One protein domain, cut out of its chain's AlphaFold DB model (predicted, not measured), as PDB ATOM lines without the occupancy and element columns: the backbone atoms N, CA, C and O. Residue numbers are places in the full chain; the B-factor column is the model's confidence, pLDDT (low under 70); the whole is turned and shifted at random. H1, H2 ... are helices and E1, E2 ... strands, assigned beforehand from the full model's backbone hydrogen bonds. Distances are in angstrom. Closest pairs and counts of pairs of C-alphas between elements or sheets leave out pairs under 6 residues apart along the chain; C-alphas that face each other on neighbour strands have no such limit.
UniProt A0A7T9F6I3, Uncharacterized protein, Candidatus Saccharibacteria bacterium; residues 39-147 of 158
ATOM      1  N   SER A  39      25.454  -4.378  31.560       91.81
ATOM      2  CA  SER A  39      25.959  -3.164  32.192       91.81
ATOM      3  C   SER A  39      26.965  -3.495  33.293       91.81
ATOM      4  O   SER A  39      27.229  -4.661  33.603       91.81
ATOM      5  N   TYR A  40      27.514  -2.446  33.905       85.62
ATOM      6  CA  TYR A  40      28.418  -2.531  35.048       85.62
ATOM      7  C   TYR A  40      27.883  -3.439  36.174       85.62
ATOM      8  O   TYR A  40      26.679  -3.487  36.420       85.62
ATOM      9  N   ASN A  41      28.798  -4.139  36.858       81.56
ATOM     10  CA  ASN A  41      28.548  -5.074  37.969       81.56
ATOM     11  C   ASN A  41      27.788  -6.371  37.636       81.56
ATOM     12  O   ASN A  41      27.411  -7.109  38.548       81.56
ATOM     13  N   LEU A  42      27.606  -6.714  36.358       78.12
ATOM     14  CA  LEU A  42      27.031  -8.011  35.999       78.12
ATOM     15  C   LEU A  42      28.014  -9.173  36.184       78.12
ATOM     16  O   LEU A  42      29.205  -9.077  35.885       78.12
ATOM     17  N   THR A  43      27.459 -10.306  36.619       66.38
ATOM     18  CA  THR A  43      28.164 -11.567  36.893       66.38
ATOM     19  C   THR A  43      27.867 -12.662  35.866       66.38
ATOM     20  O   THR A  43      28.242 -13.817  36.068       66.38
ATOM     21  N   VAL A  44      27.221 -12.329  34.741       74.31
ATOM     22  CA  VAL A  44      26.998 -13.264  33.624       74.31
ATOM     23  C   VAL A  44      28.316 -13.473  32.873       74.31
ATOM     24  O   VAL A  44      28.580 -12.862  31.838       74.31
ATOM     25  N   GLN A  45      29.171 -14.330  33.431       82.88
ATOM     26  CA  GLN A  45      30.580 -14.428  33.048       82.88
ATOM     27  C   GLN A  45      30.782 -14.751  31.564       82.88
ATOM     28  O   GLN A  45      31.656 -14.167  30.933       82.88
ATOM     29  N   THR A  46      29.977 -15.645  30.986       89.94
ATOM     30  CA  THR A  46      30.154 -16.094  29.594       89.94
ATOM     31  C   THR A  46      29.961 -14.957  28.591       89.94
ATOM     32  O   THR A  46      30.861 -14.666  27.810       89.94
ATOM     33  N   CYS A  47      28.829 -14.251  28.648       92.38
ATOM     34  CA  CYS A  47      28.549 -13.171  27.702       92.38
ATOM     35  C   CYS A  47      29.452 -11.957  27.923       92.38
ATOM     36  O   CYS A  47      29.860 -11.315  26.959       92.38
ATOM     37  N   VAL A  48      29.844 -11.677  29.169       94.19
ATOM     38  CA  VAL A  48      30.815 -10.615  29.453       94.19
ATOM     39  C   VAL A  48      32.196 -10.950  28.883       94.19
ATOM     40  O   VAL A  48      32.850 -10.057  28.348       94.19
ATOM     41  N   LYS A  49      32.627 -12.220  28.905       94.81
ATOM     42  CA  LYS A  49      33.868 -12.635  28.227       94.81
ATOM     43  C   LYS A  49      33.803 -12.362  26.729       94.81
ATOM     44  O   LYS A  49      34.764 -11.834  26.178       94.81
ATOM     45  N   TYR A  50      32.671 -12.643  26.082       94.69
ATOM     46  CA  TYR A  50      32.495 -12.301  24.669       94.69
ATOM     47  C   TYR A  50      32.531 -10.792  24.438       94.69
ATOM     48  O   TYR A  50      33.242 -10.342  23.552       94.69
ATOM     49  N   ILE A  51      31.866  -9.992  25.277       95.56
ATOM     50  CA  ILE A  51      31.940  -8.525  25.199       95.56
ATOM     51  C   ILE A  51      33.398  -8.050  25.277       95.56
ATOM     52  O   ILE A  51      33.824  -7.236  24.458       95.56
ATOM     53  N   GLN A  52      34.177  -8.562  26.231       96.69
ATOM     54  CA  GLN A  52      35.584  -8.197  26.412       96.69
ATOM     55  C   GLN A  52      36.447  -8.617  25.213       96.69
ATOM     56  O   GLN A  52      37.220  -7.805  24.704       96.69
ATOM     57  N   ALA A  53      36.290  -9.854  24.737       96.12
ATOM     58  CA  ALA A  53      37.039 -10.385  23.602       96.12
ATOM     59  C   ALA A  53      36.707  -9.648  22.295       96.12
ATOM     60  O   ALA A  53      37.618  -9.194  21.603       96.12
ATOM     61  N   LEU A  54      35.419  -9.446  21.994       95.25
ATOM     62  CA  LEU A  54      34.982  -8.697  20.814       95.25
ATOM     63  C   LEU A  54      35.459  -7.242  20.885       95.25
ATOM     64  O   LEU A  54      35.989  -6.741  19.901       95.25
ATOM     65  N   SER A  55      35.368  -6.588  22.050       95.56
ATOM     66  CA  SER A  55      35.869  -5.214  22.224       95.56
ATOM     67  C   SER A  55      37.362  -5.113  21.911       95.56
ATOM     68  O   SER A  55      37.776  -4.185  21.226       95.56
ATOM     69  N   ASN A  56      38.177  -6.073  22.364       95.81
ATOM     70  CA  ASN A  56      39.607  -6.095  22.052       95.81
ATOM     71  C   ASN A  56      39.869  -6.167  20.540       95.81
ATOM     72  O   ASN A  56      40.750  -5.463  20.056       95.81
ATOM     73  N   GLN A  57      39.085  -6.960  19.801       93.50
ATOM     74  CA  GLN A  57      39.173  -7.022  18.337       93.50
ATOM     75  C   GLN A  57      38.754  -5.701  17.690       93.50
ATOM     76  O   GLN A  57      39.471  -5.185  16.839       93.50
ATOM     77  N   VAL A  58      37.648  -5.102  18.141       92.62
ATOM     78  CA  VAL A  58      37.197  -3.795  17.643       92.62
ATOM     79  C   VAL A  58      38.283  -2.730  17.829       92.62
ATOM     80  O   VAL A  58      38.564  -1.980  16.898       92.62
ATOM     81  N   TYR A  59      38.945  -2.692  18.989       93.19
ATOM     82  CA  TYR A  59      40.069  -1.784  19.235       93.19
ATOM     83  C   TYR A  59      41.292  -2.084  18.366       93.19
ATOM     84  O   TYR A  59      41.918  -1.152  17.865       93.19
ATOM     85  N   ALA A  60      41.642  -3.359  18.185       91.38
ATOM     86  CA  ALA A  60      42.769  -3.750  17.341       91.38
ATOM     87  C   ALA A  60      42.542  -3.344  15.874       91.38
ATOM     88  O   ALA A  60      43.444  -2.799  15.240       91.38
ATOM     89  N   ASN A  61      41.321  -3.540  15.374       88.69
ATOM     90  CA  ASN A  61      40.953  -3.282  13.984       88.69
ATOM     91  C   ASN A  61      40.739  -1.786  13.682       88.69
ATOM     92  O   ASN A  61      40.918  -1.377  12.541       88.69
ATOM     93  N   ASN A  62      40.404  -0.965  14.688       88.44
ATOM     94  CA  ASN A  62      40.002   0.443  14.508       88.44
ATOM     95  C   ASN A  62      40.814   1.426  15.375       88.44
ATOM     96  O   ASN A  62      40.307   2.452  15.838       88.44
ATOM     97  N   SER A  63      42.086   1.113  15.635       90.00
ATOM     98  CA  SER A  63      42.965   1.919  16.503       90.00
ATOM     99  C   SER A  63      43.189   3.360  16.018       90.00
ATOM    100  O   SER A  63      43.408   4.254  16.834       90.00
ATOM    101  N   ASN A  64      43.066   3.612  14.712       88.19
ATOM    102  CA  ASN A  64      43.112   4.944  14.100       88.19
ATOM    103  C   ASN A  64      41.936   5.849  14.510       88.19
ATOM    104  O   ASN A  64      42.061   7.068  14.421       88.19
ATOM    105  N   ILE A  65      40.815   5.267  14.946       88.62
ATOM    106  CA  ILE A  65      39.597   5.991  15.343       88.62
ATOM    107  C   ILE A  65      39.427   5.947  16.863       88.62
ATOM    108  O   ILE A  65      39.192   6.970  17.497       88.62
ATOM    109  N   LEU A  66      39.570   4.761  17.463       90.69
ATOM    110  CA  LEU A  66      39.310   4.539  18.888       90.69
ATOM    111  C   LEU A  66      40.495   4.886  19.797       90.69
ATOM    112  O   LEU A  66      40.326   4.928  21.020       90.69
ATOM    113  N   GLY A  67      41.672   5.108  19.208       89.88
ATOM    114  CA  GLY A  67      42.939   5.255  19.911       89.88
ATOM    115  C   GLY A  67      43.505   3.925  20.418       89.88
ATOM    116  O   GLY A  67      42.814   2.910  20.536       89.88
ATOM    117  N   THR A  68      44.796   3.933  20.750       89.12
ATOM    118  CA  THR A  68      45.479   2.768  21.326       89.12
ATOM    119  C   THR A  68      45.103   2.590  22.793       89.12
ATOM    120  O   THR A  68      45.116   3.537  23.580       89.12
ATOM    121  N   ARG A  69      44.822   1.348  23.189       92.44
ATOM    122  CA  ARG A  69      44.469   0.981  24.562       92.44
ATOM    123  C   ARG A  69      45.124  -0.342  24.942       92.44
ATOM    124  O   ARG A  69      45.268  -1.227  24.105       92.44
ATOM    125  N   THR A  70      45.457  -0.520  26.220       95.00
ATOM    126  CA  THR A  70      45.773  -1.852  26.755       95.00
ATOM    127  C   THR A  70      44.557  -2.781  26.610       95.00
ATOM    128  O   THR A  70      43.472  -2.406  27.075       95.00
ATOM    129  N   PRO A  71      44.714  -3.984  26.023       96.44
ATOM    130  CA  PRO A  71      43.624  -4.944  25.887       96.44
ATOM    131  C   PRO A  71      42.935  -5.246  27.221       96.44
ATOM    132  O   PRO A  71      43.568  -5.322  28.278       96.44
ATOM    133  N   LEU A  72      41.617  -5.418  27.173       96.81
ATOM    134  CA  LEU A  72      40.832  -5.890  28.303       96.81
ATOM    135  C   LEU A  72      41.249  -7.316  28.662       96.81
ATOM    136  O   LEU A  72      41.430  -8.166  27.789       96.81
ATOM    137  N   VAL A  73      41.317  -7.589  29.962       96.81
ATOM    138  CA  VAL A  73      41.384  -8.962  30.461       96.81
ATOM    139  C   VAL A  73      40.023  -9.619  30.226       96.81
ATOM    140  O   VAL A  73      38.992  -9.029  30.546       96.81
ATOM    141  N   VAL A  74      40.021 -10.831  29.668       95.44
ATOM    142  CA  VAL A  74      38.805 -11.609  29.385       95.44
ATOM    143  C   VAL A  74      38.443 -12.455  30.611       95.44
ATOM    144  O   VAL A  74      38.647 -13.667  30.651       95.44
ATOM    145  N   ASP A  75      37.967 -11.796  31.666       94.25
ATOM    146  CA  ASP A  75      37.673 -12.404  32.970       94.25
ATOM    147  C   ASP A  75      36.173 -12.617  33.240       94.25
ATOM    148  O   ASP A  75      35.809 -13.259  34.224       94.25
ATOM    149  N   GLY A  76      35.294 -12.122  32.365       92.75
ATOM    150  CA  GLY A  76      33.845 -12.208  32.544       92.75
ATOM    151  C   GLY A  76      33.284 -11.258  33.600       92.75
ATOM    152  O   GLY A  76      32.133 -11.416  34.003       92.75
ATOM    153  N   LYS A  77      34.065 -10.270  34.051       93.38
ATOM    154  CA  LYS A  77      33.626  -9.233  34.986       93.38
ATOM    155  C   LYS A  77      33.385  -7.931  34.240       93.38
ATOM    156  O   LYS A  77      34.310  -7.333  33.689       93.38
ATOM    157  N   PHE A  78      32.147  -7.439  34.265       94.12
ATOM    158  CA  PHE A  78      31.830  -6.149  33.656       94.12
ATOM    159  C   PHE A  78      32.238  -5.023  34.616       94.12
ATOM    160  O   PHE A  78      31.412  -4.412  35.294       94.12
ATOM    161  N   GLY A  79      33.549  -4.803  34.720       94.81
ATOM    162  CA  GLY A  79      34.155  -3.778  35.564       94.81
ATOM    163  C   GLY A  79      34.303  -2.427  34.861       94.81
ATOM    164  O   GLY A  79      33.911  -2.244  33.708       94.81
ATOM    165  N   SER A  80      34.942  -1.477  35.547       95.94
ATOM    166  CA  SER A  80      35.106  -0.095  35.071       95.94
ATOM    167  C   SER A  80      35.907  -0.012  33.771       95.94
ATOM    168  O   SER A  80      35.597   0.793  32.896       95.94
ATOM    169  N   LYS A  81      36.907  -0.887  33.597       96.50
ATOM    170  CA  LYS A  81      37.679  -0.978  32.351       96.50
ATOM    171  C   LYS A  81      36.794  -1.406  31.179       96.50
ATOM    172  O   LYS A  81      36.861  -0.765  30.134       96.50
ATOM    173  N   THR A  82      35.964  -2.436  31.351       97.06
ATOM    174  CA  THR A  82      35.024  -2.889  30.314       97.06
ATOM    175  C   THR A  82      34.014  -1.795  29.992       97.06
ATOM    176  O   THR A  82      33.861  -1.455  28.827       97.06
ATOM    177  N   GLN A  83      33.418  -1.163  31.007       97.38
ATOM    178  CA  GLN A  83      32.482  -0.056  30.802       97.38
ATOM    179  C   GLN A  83      33.114   1.094  30.013       97.38
ATOM    180  O   GLN A  83      32.576   1.498  28.993       97.38
ATOM    181  N   SER A  84      34.300   1.555  30.421       97.44
ATOM    182  CA  SER A  84      35.037   2.608  29.715       97.44
ATOM    183  C   SER A  84      35.325   2.253  28.251       97.44
ATOM    184  O   SER A  84      35.245   3.122  27.386       97.44
ATOM    185  N   ALA A  85      35.665   0.992  27.963       97.38
ATOM    186  CA  ALA A  85      35.908   0.534  26.596       97.38
ATOM    187  C   ALA A  85      34.630   0.603  25.749       97.38
ATOM    188  O   ALA A  85      34.649   1.145  24.647       97.38
ATOM    189  N   ILE A  86      33.510   0.127  26.298       97.44
ATOM    190  CA  ILE A  86      32.204   0.188  25.638       97.44
ATOM    191  C   ILE A  86      31.761   1.631  25.413       97.44
ATOM    192  O   ILE A  86      31.364   1.966  24.301       97.44
ATOM    193  N   THR A  87      31.890   2.501  26.415       97.25
ATOM    194  CA  THR A  87      31.553   3.923  26.284       97.25
ATOM    195  C   THR A  87      32.341   4.585  25.155       97.25
ATOM    196  O   THR A  87      31.777   5.365  24.393       97.25
ATOM    197  N   ASN A  88      33.631   4.268  25.008       96.00
ATOM    198  CA  ASN A  88      34.448   4.824  23.931       96.00
ATOM    199  C   ASN A  88      34.063   4.280  22.551       96.00
ATOM    200  O   ASN A  88      34.020   5.056  21.601       96.00
ATOM    201  N   ILE A  89      33.762   2.982  22.441       95.00
ATOM    202  CA  ILE A  89      33.234   2.390  21.202       95.00
ATOM    203  C   ILE A  89      31.936   3.109  20.820       95.00
ATOM    204  O   ILE A  89      31.855   3.703  19.754       95.00
ATOM    205  N   GLN A  90      30.962   3.177  21.732       95.75
ATOM    206  CA  GLN A  90      29.700   3.893  21.515       95.75
ATOM    207  C   GLN A  90      29.918   5.356  21.103       95.75
ATOM    208  O   GLN A  90      29.213   5.868  20.238       95.75
ATOM    209  N   ALA A  91      30.910   6.028  21.695       94.75
ATOM    210  CA  ALA A  91      31.217   7.422  21.402       94.75
ATOM    211  C   ALA A  91      31.654   7.689  19.960       94.75
ATOM    212  O   ALA A  91      31.491   8.823  19.502       94.75
ATOM    213  N   HIS A  92      32.182   6.664  19.292       93.06
ATOM    214  CA  HIS A  92      32.710   6.700  17.934       93.06
ATOM    215  C   HIS A  92      31.944   5.749  17.016       93.06
ATOM    216  O   HIS A  92      32.484   5.291  16.017       93.06
ATOM    217  N   SER A  93      30.687   5.441  17.331       90.56
ATOM    218  CA  SER A  93      29.885   4.537  16.516       90.56
ATOM    219  C   SER A  93      28.494   5.083  16.242       90.56
ATOM    220  O   SER A  93      27.897   5.834  17.017       90.56
ATOM    221  N   SER A  94      27.957   4.647  15.113       90.94
ATOM    222  CA  SER A  94      26.586   4.877  14.695       90.94
ATOM    223  C   SER A  94      26.020   3.604  14.081       90.94
ATOM    224  O   SER A  94      26.755   2.702  13.679       90.94
ATOM    225  N   VAL A  95      24.700   3.508  14.026       89.88
ATOM    226  CA  VAL A  95      24.023   2.438  13.299       89.88
ATOM    227  C   VAL A  95      22.975   3.012  12.363       89.88
ATOM    228  O   VAL A  95      22.279   3.960  12.715       89.88
ATOM    229  N   THR A  96      22.825   2.412  11.189       85.50
ATOM    230  CA  THR A  96      21.750   2.730  10.248       85.50
ATOM    231  C   THR A  96      20.636   1.706  10.367       85.50
ATOM    232  O   THR A  96      20.883   0.504  10.273       85.50
ATOM    233  N   ILE A  97      19.404   2.171  10.542       84.12
ATOM    234  CA  ILE A  97      18.213   1.321  10.564       84.12
ATOM    235  C   ILE A  97      17.924   0.839   9.136       84.12
ATOM    236  O   ILE A  97      17.782   1.652   8.224       84.12
ATOM    237  N   LYS A  98      17.837  -0.482   8.941       79.38
ATOM    238  CA  LYS A  98      17.764  -1.133   7.619       79.38
ATOM    239  C   LYS A  98      16.613  -0.625   6.744       79.38
ATOM    240  O   LYS A  98      16.808  -0.444   5.548       79.38
ATOM    241  N   ASP A  99      15.449  -0.389   7.342       81.50
ATOM    242  CA  ASP A  99      14.228  -0.085   6.587       81.50
ATOM    243  C   ASP A  99      14.012   1.417   6.377       81.50
ATOM    244  O   ASP A  99      13.355   1.827   5.425       81.50
ATOM    245  N   THR A 100      14.573   2.253   7.252       85.19
ATOM    246  CA  THR A 100      14.373   3.709   7.206       85.19
ATOM    247  C   THR A 100      15.597   4.460   6.701       85.19
ATOM    248  O   THR A 100      15.508   5.661   6.465       85.19
ATOM    249  N   TRP A 101      16.745   3.783   6.567       83.62
ATOM    250  CA  TRP A 101      18.052   4.383   6.265       83.62
ATOM    251  C   TRP A 101      18.464   5.494   7.235       83.62
ATOM    252  O   TRP A 101      19.383   6.267   6.969       83.62
ATOM    253  N   GLN A 102      17.811   5.560   8.393       86.38
ATOM    254  CA  GLN A 102      18.114   6.537   9.416       86.38
ATOM    255  C   GLN A 102      19.371   6.110  10.165       86.38
ATOM    256  O   GLN A 102      19.403   5.036  10.770       86.38
ATOM    257  N   THR A 103      20.381   6.975  10.167       87.88
ATOM    258  CA  THR A 103      21.582   6.804  10.987       87.88
ATOM    259  C   THR A 103      21.363   7.418  12.359       87.88
ATOM    260  O   THR A 103      20.996   8.586  12.484       87.88
ATOM    261  N   VAL A 104      21.593   6.623  13.399       87.88
ATOM    262  CA  VAL A 104      21.506   7.042  14.796       87.88
ATOM    263  C   VAL A 104      22.849   6.832  15.479       87.88
ATOM    264  O   VAL A 104      23.496   5.796  15.318       87.88
ATOM    265  N   LEU A 105      23.271   7.836  16.242       91.62
ATOM    266  CA  LEU A 105      24.453   7.728  17.089       91.62
ATOM    267  C   LEU A 105      24.135   6.850  18.288       91.62
ATOM    268  O   LEU A 105      23.018   6.884  18.812       91.62
ATOM    269  N   LEU A 106      25.120   6.077  18.730       92.88
ATOM    270  CA  LEU A 106      24.959   5.304  19.948       92.88
ATOM    271  C   LEU A 106      24.982   6.235  21.166       92.88
ATOM    272  O   LEU A 106      25.734   7.211  21.227       92.88
ATOM    273  N   THR A 107      24.165   5.902  22.164       94.12
ATOM    274  CA  THR A 107      24.234   6.555  23.475       94.12
ATOM    275  C   THR A 107      25.516   6.114  24.179       94.12
ATOM    276  O   THR A 107      25.849   4.933  24.182       94.12
ATOM    277  N   LYS A 108      26.254   7.064  24.767       95.50
ATOM    278  CA  LYS A 108      27.560   6.843  25.417       95.50
ATOM    279  C   LYS A 108      27.395   6.452  26.892       95.50
ATOM    280  O   LYS A 108      27.938   7.108  27.777       95.50
ATOM    281  N   ASP A 109      26.595   5.430  27.165       96.75
ATOM    282  CA  ASP A 109      26.182   5.026  28.519       96.75
ATOM    283  C   ASP A 109      27.008   3.864  29.108       96.75
ATOM    284  O   ASP A 109      26.910   3.559  30.299       96.75
ATOM    285  N   GLY A 110      27.851   3.218  28.300       96.44
ATOM    286  CA  GLY A 110      28.608   2.032  28.703       96.44
ATOM    287  C   GLY A 110      27.746   0.774  28.868       96.44
ATOM    288  O   GLY A 110      28.219  -0.203  29.451       96.44
ATOM    289  N   ILE A 111      26.500   0.792  28.383       96.19
ATOM    290  CA  ILE A 111      25.555  -0.324  28.414       96.19
ATOM    291  C   ILE A 111      25.571  -1.033  27.058       96.19
ATOM    292  O   ILE A 111      25.290  -0.459  26.009       96.19
ATOM    293  N   VAL A 112      25.856  -2.331  27.063       95.50
ATOM    294  CA  VAL A 112      25.850  -3.159  25.857       95.50
ATOM    295  C   VAL A 112      24.421  -3.601  25.564       95.50
ATOM    296  O   VAL A 112      23.976  -4.653  26.016       95.50
ATOM    297  N   GLY A 113      23.693  -2.758  24.835       92.44
ATOM    298  CA  GLY A 113      22.396  -3.082  24.239       92.44
ATOM    299  C   GLY A 113      22.514  -3.520  22.776       92.44
ATOM    300  O   GLY A 113      23.608  -3.644  22.227       92.44
ATOM    301  N   ARG A 114      21.369  -3.710  22.108       90.38
ATOM    302  CA  ARG A 114      21.302  -4.237  20.729       90.38
ATOM    303  C   ARG A 114      22.141  -3.443  19.717       90.38
ATOM    304  O   ARG A 114      22.761  -4.042  18.847       90.38
ATOM    305  N   GLN A 115      22.186  -2.116  19.829       91.00
ATOM    306  CA  GLN A 115      22.992  -1.276  18.933       91.00
ATOM    307  C   GLN A 115      24.493  -1.465  19.177       91.00
ATOM    308  O   GLN A 115      25.257  -1.596  18.229       91.00
ATOM    309  N   THR A 116      24.919  -1.545  20.439       94.31
ATOM    310  CA  THR A 116      26.319  -1.824  20.792       94.31
ATOM    311  C   THR A 116      26.735  -3.220  20.346       94.31
ATOM    312  O   THR A 116      27.820  -3.380  19.796       94.31
ATOM    313  N   TRP A 117      25.864  -4.220  20.504       93.19
ATOM    314  CA  TRP A 117      26.097  -5.552  19.956       93.19
ATOM    315  C   TRP A 117      26.273  -5.532  18.436       93.19
ATOM    316  O   TRP A 117      27.187  -6.184  17.946       93.19
ATOM    317  N   ALA A 118      25.489  -4.738  17.698       91.00
ATOM    318  CA  ALA A 118      25.676  -4.594  16.255       91.00
ATOM    319  C   ALA A 118      27.090  -4.089  15.904       91.00
ATOM    320  O   ALA A 118      27.710  -4.626  14.988       91.00
ATOM    321  N   ILE A 119      27.635  -3.126  16.661       91.31
ATOM    322  CA  ILE A 119      29.025  -2.663  16.490       91.31
ATOM    323  C   ILE A 119      30.019  -3.792  16.786       91.31
ATOM    324  O   ILE A 119      30.852  -4.117  15.941       91.31
ATOM    325  N   LEU A 120      29.913  -4.423  17.961       92.81
ATOM    326  CA  LEU A 120      30.837  -5.482  18.390       92.81
ATOM    327  C   LEU A 120      30.854  -6.667  17.418       92.81
ATOM    328  O   LEU A 120      31.913  -7.224  17.144       92.81
ATOM    329  N   CYS A 121      29.689  -7.039  16.896       89.56
ATOM    330  CA  CYS A 121      29.545  -8.123  15.937       89.56
ATOM    331  C   CYS A 121      30.069  -7.740  14.544       89.56
ATOM    332  O   CYS A 121      30.628  -8.590  13.866       89.56
ATOM    333  N   THR A 122      29.912  -6.488  14.106       86.62
ATOM    334  CA  THR A 122      30.339  -6.073  12.755       86.62
ATOM    335  C   THR A 122      31.853  -5.921  12.646       86.62
ATOM    336  O   THR A 122      32.436  -6.277  11.629       86.62
ATOM    337  N   TYR A 123      32.493  -5.405  13.694       85.75
ATOM    338  CA  TYR A 123      33.902  -5.001  13.648       85.75
ATOM    339  C   TYR A 123      34.865  -5.981  14.324       85.75
ATOM    340  O   TYR A 123      36.061  -5.699  14.458       85.75
ATOM    341  N   SER A 124      34.366  -7.139  14.758       81.44
ATOM    342  CA  SER A 124      35.208  -8.224  15.250       81.44
ATOM    343  C   SER A 124      35.597  -9.177  14.125       81.44
ATOM    344  O   SER A 124      34.774  -9.547  13.295       81.44
ATOM    345  N   SER A 125      36.852  -9.621  14.140       82.12
ATOM    346  CA  SER A 125      37.405 -10.617  13.216       82.12
ATOM    347  C   SER A 125      37.463 -12.036  13.808       82.12
ATOM    348  O   SER A 125      37.830 -12.977  13.107       82.12
ATOM    349  N   ASP A 126      37.095 -12.228  15.082       84.81
ATOM    350  CA  ASP A 126      37.110 -13.543  15.737       84.81
ATOM    351  C   ASP A 126      35.784 -14.280  15.515       84.81
ATOM    352  O   ASP A 126      34.825 -14.116  16.271       84.81
ATOM    353  N   TYR A 127      35.754 -15.136  14.492       83.38
ATOM    354  CA  TYR A 127      34.576 -15.924  14.124       83.38
ATOM    355  C   TYR A 127      34.065 -16.845  15.248       83.38
ATOM    356  O   TYR A 127      32.855 -17.046  15.391       83.38
ATOM    357  N   SER A 128      34.960 -17.402  16.071       86.88
ATOM    358  CA  SER A 128      34.579 -18.317  17.156       86.88
ATOM    359  C   SER A 128      33.820 -17.565  18.248       86.88
ATOM    360  O   SER A 128      32.697 -17.924  18.603       86.88
ATOM    361  N   THR A 129      34.383 -16.447  18.712       87.44
ATOM    362  CA  THR A 129      33.736 -15.579  19.706       87.44
ATOM    363  C   THR A 129      32.456 -14.949  19.150       87.44
ATOM    364  O   THR A 129      31.431 -14.915  19.831       87.44
ATOM    365  N   TYR A 130      32.494 -14.486  17.900       85.00
ATOM    366  CA  TYR A 130      31.364 -13.899  17.182       85.00
ATOM    367  C   TYR A 130      30.167 -14.861  17.088       85.00
ATOM    368  O   TYR A 130      29.040 -14.506  17.446       85.00
ATOM    369  N   SER A 131      30.404 -16.103  16.660       86.38
ATOM    370  CA  SER A 131      29.348 -17.115  16.540       86.38
ATOM    371  C   SER A 131      28.807 -17.539  17.908       86.38
ATOM    372  O   SER A 131      27.589 -17.606  18.082       86.38
ATOM    373  N   ALA A 132      29.677 -17.727  18.905       88.25
ATOM    374  CA  ALA A 132      29.282 -18.107  20.260       88.25
ATOM    375  C   ALA A 132      28.496 -17.007  21.001       88.25
ATOM    376  O   ALA A 132      27.606 -17.308  21.797       88.25
ATOM    377  N   ALA A 133      28.760 -15.731  20.704       89.12
ATOM    378  CA  ALA A 133      27.955 -14.608  21.188       89.12
ATOM    379  C   ALA A 133      26.554 -14.546  20.545       89.12
ATOM    380  O   ALA A 133      25.675 -13.831  21.038       89.12
ATOM    381  N   GLY A 134      26.339 -15.306  19.466       88.12
ATOM    382  CA  GLY A 134      25.098 -15.369  18.702       88.12
ATOM    383  C   GLY A 134      24.918 -14.225  17.705       88.12
ATOM    384  O   GLY A 134      23.790 -13.953  17.298       88.12
ATOM    385  N   CYS A 135      26.015 -13.599  17.263       85.31
ATOM    386  CA  CYS A 135      25.994 -12.532  16.260       85.31
ATOM    387  C   CYS A 135      25.438 -12.972  14.885       85.31
ATOM    388  O   CYS A 135      25.010 -12.135  14.094       85.31
ATOM    389  N   LEU A 136      25.436 -14.281  14.604       78.38
ATOM    390  CA  LEU A 136      24.895 -14.879  13.373       78.38
ATOM    391  C   LEU A 136      23.361 -14.920  13.337       78.38
ATOM    392  O   LEU A 136      22.768 -14.881  12.265       78.38
ATOM    393  N   ASN A 137      22.725 -15.021  14.508       64.31
ATOM    394  CA  ASN A 137      21.273 -15.187  14.644       64.31
ATOM    395  C   ASN A 137      20.579 -13.906  15.107       64.31
ATOM    396  O   ASN A 137      19.350 -13.819  15.111       64.31
ATOM    397  N   SER A 138      21.351 -12.902  15.515       60.19
ATOM    398  CA  SER A 138      20.821 -11.597  15.862       60.19
ATOM    399  C   SER A 138      20.267 -10.927  14.607       60.19
ATOM    400  O   SER A 138      21.021 -10.462  13.754       60.19
ATOM    401  N   ASN A 139      18.936 -10.835  14.528       60.53
ATOM    402  CA  ASN A 139      18.214  -9.946  13.616       60.53
ATOM    403  C   ASN A 139      18.519  -8.486  13.987       60.53
ATOM    404  O   ASN A 139      17.676  -7.761  14.523       60.53
ATOM    405  N   PHE A 140      19.756  -8.044  13.774       67.50
ATOM    406  CA  PHE A 140      20.068  -6.634  13.849       67.50
ATOM    407  C   PHE A 140      19.323  -5.956  12.706       67.50
ATOM    408  O   PHE A 140      19.654  -6.106  11.534       67.50
ATOM    409  N   VAL A 141      18.332  -5.147  13.058       68.62
ATOM    410  CA  VAL A 141      17.713  -4.178  12.141       68.62
ATOM    411  C   VAL A 141      18.659  -3.001  11.843       68.62
ATOM    412  O   VAL A 141      18.222  -1.947  11.394       68.62
ATOM    413  N   PHE A 142      19.957  -3.171  12.111       69.81
ATOM    414  CA  PHE A 142      20.984  -2.146  12.174       69.81
ATOM    415  C   PHE A 142      22.194  -2.562  11.333       69.81
ATOM    416  O   PHE A 142      22.682  -3.682  11.478       69.81
ATOM    417  N   LYS A 143      22.716  -1.653  10.509       74.31
ATOM    418  CA  LYS A 143      24.074  -1.735   9.952       74.31
ATOM    419  C   LYS A 143      25.003  -0.868  10.794       74.31
ATOM    420  O   LYS A 143      24.658   0.281  11.053       74.31
ATOM    421  N   ALA A 144      26.130  -1.407  11.242       75.62
ATOM    422  CA  ALA A 144      27.095  -0.683  12.066       75.62
ATOM    423  C   ALA A 144      28.048   0.169  11.221       75.62
ATOM    424  O   ALA A 144      28.471  -0.261  10.151       75.62
ATOM    425  N   TYR A 145      28.382   1.354  11.736       69.06
ATOM    426  CA  TYR A 145      29.354   2.280  11.160       69.06
ATOM    427  C   TYR A 145      30.184   2.946  12.261       69.06
ATOM    428  O   TYR A 145      29.657   3.286  13.325       69.06
ATOM    429  N   ASP A 146      31.446   3.239  11.972       70.19
ATOM    430  CA  ASP A 146      32.238   4.164  12.777       70.19
ATOM    431  C   ASP A 146      31.712   5.592  12.563       70.19
ATOM    432  O   ASP A 146      31.443   6.029  11.440       70.19
ATOM    433  N   TYR A 147      31.487   6.319  13.653       59.81
ATOM    434  CA  TYR A 147      31.003   7.691  13.616       59.81
ATOM    435  C   TYR A 147      32.157   8.644  13.305       59.81
ATOM    436  O   TYR A 147      33.001   8.921  14.158       59.81
TER     437      TYR A 147
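Overview. This is residues 39 to 147 of the 158 residues of an uncharacterized protein of Candidatus Saccharibacteria bacterium (UniProt A0A7T9F6I3). A short helix, H4, lies in the middle, with a small three-stranded sheet on one side and the long helix H1 crossing it on the other. H5 packs beside H1, H3 leads into the sheet, and short H2 and residues 67 to 79 lie far from the middle. The printed part has 109 residues with five named helices and three named strands, in the order H1 H2 H3 E1 E2 H4 H5 E3; the sheet, E2 E1 E3, is antiparallel and the class is mixed. The whole is compact and rounded, with a radius of gyration of the C-alphas of 12.8 A and spans of 38 by 29 by 24 A.

Arrangement. The hub is H1, residues 45 to 61. H2, residues 63 to 66, is close to H1 but not clearly touching. H3, residues 80 to 91, only just touches H1, with 3 pairs of C-alphas within 8 A, the closest Gln 52 and Thr 82 at 6.6 A. E1, residues 93 to 97, and E2, residues 103 to 105, form a hairpin, with N 104 and O 95 at 2.8 A. H4, residues 114 to 122, touches H1 at a steep tilt of 55 degrees, closest at the C-alphas of Leu 54 and Leu 120, 5.8 A. H5, residues 127 to 132, touches H1 at a shallow tilt of 25 degrees, opposite ways, closest at C-alphas 50 and 129, 6.1 A. E3, residues 142 to 146, is antiparallel to E1, with N 94 and O 145 at 2.8 A. H4 is on the sheet at a height of 7.9 A and runs across the strands; H3 only grazes it. E2, H4 H5, E3 make a split strand-helix-strand unit, two strands running the same way with E1 between them; its crossover is right-handed. In H1, H3, H4 and H5 every O i to N i+4 pair is within hydrogen-bond range; H2 is too short for one.

Along the chain. H1 begins at C-alpha 45, (30.580, -14.428, 33.048), and is 24.4 A long; H3 is 16.1 A, E1 13.5 A, E3 12.9 A and H4 12.2 A. E3 ends at C-alpha 146, (32.238, 4.164, 12.777).

Size, cuts and confidence. The C-alphas farthest apart, Asp 75 and Thr 100, are 38.3 A apart. The printed part has no cut, and the link H2 to H3 is long. Residues 43, 137 to 142, 145 and 147 are under pLDDT 70.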